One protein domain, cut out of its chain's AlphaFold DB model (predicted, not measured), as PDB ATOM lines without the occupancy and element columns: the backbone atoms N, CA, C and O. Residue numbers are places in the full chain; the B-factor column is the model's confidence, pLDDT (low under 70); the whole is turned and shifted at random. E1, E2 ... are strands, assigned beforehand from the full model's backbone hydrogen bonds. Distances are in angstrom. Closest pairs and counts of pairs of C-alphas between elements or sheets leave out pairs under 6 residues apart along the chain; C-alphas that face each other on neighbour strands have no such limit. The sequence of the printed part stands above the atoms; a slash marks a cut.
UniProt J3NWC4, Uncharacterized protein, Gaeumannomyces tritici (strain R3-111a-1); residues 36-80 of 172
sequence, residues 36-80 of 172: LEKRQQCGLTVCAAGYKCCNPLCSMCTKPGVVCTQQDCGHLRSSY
ATOM      1  N   LEU A  36      -2.981  37.014  27.823       52.44
ATOM      2  CA  LEU A  36      -1.963  36.327  28.647       52.44
ATOM      3  C   LEU A  36      -0.633  35.980  27.958       52.44
ATOM      4  O   LEU A  36       0.381  35.925  28.644       52.44
ATOM      5  N   GLU A  37      -0.586  35.815  26.636       53.72
ATOM      6  CA  GLU A  37       0.618  35.281  25.963       53.72
ATOM      7  C   GLU A  37       1.430  36.320  25.175       53.72
ATOM      8  O   GLU A  37       2.579  36.071  24.820       53.72
ATOM      9  N   LYS A  38       0.884  37.517  24.926       63.44
ATOM     10  CA  LYS A  38       1.625  38.600  24.265       63.44
ATOM     11  C   LYS A  38       2.005  39.677  25.268       63.44
ATOM     12  O   LYS A  38       1.165  40.181  26.006       63.44
ATOM     13  N   ARG A  39       3.289  40.036  25.257       76.06
ATOM     14  CA  ARG A  39       3.808  41.246  25.894       76.06
ATOM     15  C   ARG A  39       2.961  42.447  25.443       76.06
ATOM     16  O   ARG A  39       2.925  42.754  24.254       76.06
ATOM     17  N   GLN A  40       2.245  43.076  26.374       86.25
ATOM     18  CA  GLN A  40       1.275  44.142  26.095       86.25
ATOM     19  C   GLN A  40       1.904  45.516  26.354       86.25
ATOM     20  O   GLN A  40       2.404  45.761  27.450       86.25
ATOM     21  N   GLN A  41       1.846  46.434  25.382       90.38
ATOM     22  CA  GLN A  41       2.299  47.818  25.580       90.38
ATOM     23  C   GLN A  41       1.432  48.517  26.640       90.38
ATOM     24  O   GLN A  41       0.201  48.437  26.594       90.38
ATOM     25  N   CYS A  42       2.076  49.220  27.571       91.00
ATOM     26  CA  CYS A  42       1.441  49.974  28.643       91.00
ATOM     27  C   CYS A  42       2.219  51.271  28.900       91.00
ATOM     28  O   CYS A  42       3.195  51.295  29.646       91.00
ATOM     29  N   GLY A  43       1.810  52.361  28.251       88.00
ATOM     30  CA  GLY A  43       2.552  53.620  28.319       88.00
ATOM     31  C   GLY A  43       3.938  53.493  27.688       88.00
ATOM     32  O   GLY A  43       4.053  53.115  26.523       88.00
ATOM     33  N   LEU A  44       4.975  53.795  28.470       86.25
ATOM     34  CA  LEU A  44       6.387  53.679  28.087       86.25
ATOM     35  C   LEU A  44       6.974  52.287  28.357       86.25
ATOM     36  O   LEU A  44       8.093  52.015  27.935       86.25
ATOM     37  N   THR A  45       6.241  51.406  29.045       88.88
ATOM     38  CA  THR A  45       6.698  50.040  29.326       88.88
ATOM     39  C   THR A  45       5.939  49.003  28.511       88.88
ATOM     40  O   THR A  45       4.850  49.245  27.987       88.88
ATOM     41  N   VAL A  46       6.507  47.805  28.444       92.75
ATOM     42  CA  VAL A  46       5.867  46.617  27.890       92.75
ATOM     43  C   VAL A  46       5.672  45.622  29.026       92.75
ATOM     44  O   VAL A  46       6.641  45.144  29.616       92.75
ATOM     45  N   CYS A  47       4.419  45.287  29.326       92.81
ATOM     46  CA  CYS A  47       4.097  44.333  30.376       92.81
ATOM     47  C   CYS A  47       4.641  42.941  30.042       92.81
ATOM     48  O   CYS A  47       4.575  42.480  28.898       92.81
ATOM     49  N   ALA A  48       5.169  42.265  31.065       90.00
ATOM     50  CA  ALA A  48       5.572  40.870  30.964       90.00
ATOM     51  C   ALA A  48       4.379  39.982  30.566       90.00
ATOM     52  O   ALA A  48       3.222  40.335  30.806       90.00
ATOM     53  N   ALA A  49       4.664  38.820  29.974       87.12
ATOM     54  CA  ALA A  49       3.630  37.833  29.683       87.12
ATOM     55  C   ALA A  49       2.853  37.502  30.968       87.12
ATOM     56  O   ALA A  49       3.427  37.397  32.054       87.12
ATOM     57  N   GLY A  50       1.535  37.409  30.850       87.25
ATOM     58  CA  GLY A  50       0.649  37.194  31.986       87.25
ATOM     59  C   GLY A  50       0.291  38.427  32.820       87.25
ATOM     60  O   GLY A  50      -0.459  38.279  33.781       87.25
ATOM     61  N   TYR A  51       0.772  39.628  32.478       91.00
ATOM     62  CA  TYR A  51       0.387  40.884  33.134       91.00
ATOM     63  C   TYR A  51      -0.534  41.721  32.238       91.00
ATOM     64  O   TYR A  51      -0.343  41.796  31.026       91.00
ATOM     65  N   LYS A  52      -1.509  42.406  32.849       90.69
ATOM     66  CA  LYS A  52      -2.384  43.378  32.178       90.69
ATOM     67  C   LYS A  52      -1.878  44.800  32.418       90.69
ATOM     68  O   LYS A  52      -1.367  45.107  33.498       90.69
ATOM     69  N   CYS A  53      -2.056  45.678  31.433       91.69
ATOM     70  CA  CYS A  53      -1.836  47.105  31.644       91.69
ATOM     71  C   CYS A  53      -2.862  47.618  32.662       91.69
ATOM     72  O   CYS A  53      -4.066  47.473  32.457       91.69
ATOM     73  N   CYS A  54      -2.375  48.147  33.780       91.94
ATOM     74  CA  CYS A  54      -3.193  48.711  34.849       91.94
ATOM     75  C   CYS A  54      -3.432  50.196  34.586       91.94
ATOM     76  O   CYS A  54      -4.573  50.635  34.521       91.94
ATOM     77  N   ASN A  55      -2.358  50.954  34.377       90.00
ATOM     78  CA  ASN A  55      -2.456  52.378  34.105       90.00
ATOM     79  C   ASN A  55      -1.411  52.774  33.050       90.00
ATOM     80  O   ASN A  55      -0.214  52.783  33.358       90.00
ATOM     81  N   PRO A  56      -1.829  53.106  31.815       85.50
ATOM     82  CA  PRO A  56      -0.907  53.464  30.742       85.50
ATOM     83  C   PRO A  56      -0.256  54.838  30.952       85.50
ATOM     84  O   PRO A  56       0.813  55.086  30.397       85.50
ATOM     85  N   LEU A  57      -0.847  55.731  31.751       84.50
ATOM     86  CA  LEU A  57      -0.229  57.019  32.081       84.50
ATOM     87  C   LEU A  57       0.966  56.824  33.018       84.50
ATOM     88  O   LEU A  57       1.984  57.488  32.849       84.50
ATOM     89  N   CYS A  58       0.865  55.859  33.936       86.25
ATOM     90  CA  CYS A  58       1.924  55.491  34.879       86.25
ATOM     91  C   CYS A  58       2.849  54.383  34.352       86.25
ATOM     92  O   CYS A  58       3.784  53.996  35.047       86.25
ATOM     93  N   SER A  59       2.584  53.825  33.166       90.44
ATOM     94  CA  SER A  59       3.274  52.622  32.670       90.44
ATOM     95  C   SER A  59       3.257  51.466  33.689       90.44
ATOM     96  O   SER A  59       4.246  50.768  33.891       90.44
ATOM     97  N   MET A  60       2.123  51.288  34.373       90.50
ATOM     98  CA  MET A  60       1.957  50.312  35.452       90.50
ATOM     99  C   MET A  60       1.315  49.032  34.929       90.50
ATOM    100  O   MET A  60       0.200  49.052  34.404       90.50
ATOM    101  N   CYS A  61       1.992  47.905  35.130       93.12
ATOM    102  CA  CYS A  61       1.501  46.568  34.811       93.12
ATOM    103  C   CYS A  61       1.068  45.855  36.093       93.12
ATOM    104  O   CYS A  61       1.746  45.946  37.112       93.12
ATOM    105  N   THR A  62      -0.034  45.112  36.051       92.88
ATOM    106  CA  THR A  62      -0.511  44.347  37.210       92.88
ATOM    107  C   THR A  62      -0.910  42.933  36.819       92.88
ATOM    108  O   THR A  62      -1.177  42.645  35.650       92.88
ATOM    109  N   LYS A  63      -0.955  42.031  37.797       92.56
ATOM    110  CA  LYS A  63      -1.440  40.670  37.573       92.56
ATOM    111  C   LYS A  63      -2.961  40.672  37.346       92.56
ATOM    112  O   LYS A  63      -3.685  41.490  37.922       92.56
ATOM    113  N   PRO A  64      -3.487  39.748  36.529       87.69
ATOM    114  CA  PRO A  64      -4.913  39.454  36.486       87.69
ATOM    115  C   PRO A  64      -5.458  39.167  37.895       87.69
ATOM    116  O   PRO A  64      -4.757  38.611  38.733       87.69
ATOM    117  N   GLY A  65      -6.696  39.581  38.172       86.88
ATOM    118  CA  GLY A  65      -7.328  39.422  39.492       86.88
ATOM    119  C   GLY A  65      -6.992  40.500  40.529       86.88
ATOM    120  O   GLY A  65      -7.753  40.670  41.473       86.88
ATOM    121  N   VAL A  66      -5.930  41.290  40.338       89.25
ATOM    122  CA  VAL A  66      -5.648  42.447  41.203       89.25
ATOM    123  C   VAL A  66      -6.475  43.651  40.742       89.25
ATOM    124  O   VAL A  66      -6.578  43.927  39.533       89.25
ATOM    125  N   VAL A  67      -7.084  44.349  41.708       87.62
ATOM    126  CA  VAL A  67      -7.808  45.605  41.479       87.62
ATOM    127  C   VAL A  67      -6.795  46.677  41.111       87.62
ATOM    128  O   VAL A  67      -5.816  46.905  41.814       87.62
ATOM    129  N   CYS A  68      -7.032  47.315  39.973       85.19
ATOM    130  CA  CYS A  68      -6.220  48.424  39.518       85.19
ATOM    131  C   CYS A  68      -6.902  49.732  39.918       85.19
ATOM    132  O   CYS A  68      -8.060  49.947  39.563       85.19
ATOM    133  N   THR A  69      -6.191  50.609  40.624       78.69
ATOM    134  CA  THR A  69      -6.652  51.981  40.855       78.69
ATOM    135  C   THR A  69      -6.090  52.888  39.763       78.69
ATOM    136  O   THR A  69      -4.870  52.986  39.614       78.69
ATOM    137  N   GLN A  70      -6.965  53.552  39.008       76.44
ATOM    138  CA  GLN A  70      -6.610  54.571  38.012       76.44
ATOM    139  C   GLN A  70      -6.140  55.851  38.716       76.44
ATOM    140  O   GLN A  70      -6.884  56.819  38.830       76.44
ATOM    141  N   GLN A  71      -4.917  55.827  39.239       75.25
ATOM    142  CA  GLN A  71      -4.308  57.006  39.850       75.25
ATOM    143  C   GLN A  71      -3.939  58.028  38.772       75.25
ATOM    144  O   GLN A  71      -3.449  57.655  37.700       75.25
ATOM    145  N   ASP A  72      -4.142  59.310  39.066       77.94
ATOM    146  CA  ASP A  72      -3.569  60.373  38.252       77.94
ATOM    147  C   ASP A  72      -2.052  60.389  38.476       77.94
ATOM    148  O   ASP A  72      -1.558  60.506  39.597       77.94
ATOM    149  N   CYS A  73      -1.300  60.212  37.395       74.38
ATOM    150  CA  CYS A  73       0.155  60.102  37.426       74.38
ATOM    151  C   CYS A  73       0.811  61.479  37.284       74.38
ATOM    152  O   CYS A  73       1.905  61.546  36.715       74.38
ATOM    153  N   GLY A  74       0.124  62.544  37.732       60.31
ATOM    154  CA  GLY A  74       0.251  63.967  37.389       60.31
ATOM    155  C   GLY A  74       1.630  64.624  37.463       60.31
ATOM    156  O   GLY A  74       1.737  65.840  37.341       60.31
ATOM    157  N   HIS A  75       2.702  63.862  37.671       61.97
ATOM    158  CA  HIS A  75       4.091  64.320  37.709       61.97
ATOM    159  C   HIS A  75       4.987  63.604  36.679       61.97
ATOM    160  O   HIS A  75       6.009  64.148  36.273       61.97
ATOM    161  N   LEU A  76       4.608  62.421  36.174       55.22
ATOM    162  CA  LEU A  76       5.388  61.699  35.149       55.22
ATOM    163  C   LEU A  76       5.102  62.184  33.721       55.22
ATOM    164  O   LEU A  76       5.798  61.809  32.780       55.22
ATOM    165  N   ARG A  77       4.081  63.030  33.549       53.12
ATOM    166  CA  ARG A  77       3.714  63.648  32.270       53.12
ATOM    167  C   ARG A  77       3.831  65.170  32.278       53.12
ATOM    168  O   ARG A  77       3.158  65.814  31.484       53.12
ATOM    169  N   SER A  78       4.743  65.755  33.061       54.53
ATOM    170  CA  SER A  78       5.084  67.191  32.940       54.53
ATOM    171  C   SER A  78       5.591  67.610  31.545       54.53
ATOM    172  O   SER A  78       5.829  68.788  31.311       54.53
ATOM    173  N   SER A  79       5.726  66.682  30.594       55.50
ATOM    174  CA  SER A  79       5.970  66.978  29.176       55.50
ATOM    175  C   SER A  79       4.704  66.998  28.304       55.50
ATOM    176  O   SER A  79       4.784  67.403  27.147       55.50
ATOM    177  N   TYR A  80       3.547  66.555  28.804       56.75
ATOM    178  CA  TYR A  80       2.285  66.548  28.062       56.75
ATOM    179  C   TYR A  80       1.416  67.723  28.515       56.75
ATOM    180  O   TYR A  80       0.481  67.561  29.291       56.75
TER     181      TYR A  80
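AT A GLANCE: This is residues 36 to 80 of the 172 residues of an uncharacterized protein of Gaeumannomyces tritici (strain R3-111a-1) (UniProt J3NWC4). With little regular structure, two small two-stranded hairpins, E1 with E2 and E3 with E4, stack one over the other. A long unnamed stretch, residues 63 to 80, folds back along the side of the second hairpin away from the first and runs on beyond both. The printed part has 45 residues with no named helix and four strands, E1 to E4 in order, all strand in class, though only 13 residues are in named elements. It is only just compact, close to loose, at a radius of gyration of the C-alphas of 10.9 A, and flat, spanning 33 by 19 by 8 A.

IN THESE COORDINATES: E1 is residues 40 to 42, from C-alpha 40 at (1.275, 44.142, 26.095), and E2 is 45 to 47. E3, residues 52 to 55, is 9.2 A long. E4 is residues 60 to 62, ending at C-alpha 62 at (-0.511, 44.347, 37.210).

HOW THE PARTS SIT: E1 and E2 form an antiparallel hairpin at 140 degrees, with N 42 and O 45 2.8 A apart. E3 and E4 form another, with N 52 and O 62 2.8 A apart. The closest C-alphas of E1 and E3 are Cys 42 and Cys 53, 5.3 A; of E2 and E4, Cys 47 and Cys 61, 5.6 A.

THE WHOLE: The farthest C-alphas, Glu 37 and Ser 78, are 33.0 A apart. The printed part has no cut, and its three links between strands are tight. Confidence is under 70 at residues 36 to 38 and 74 to 80.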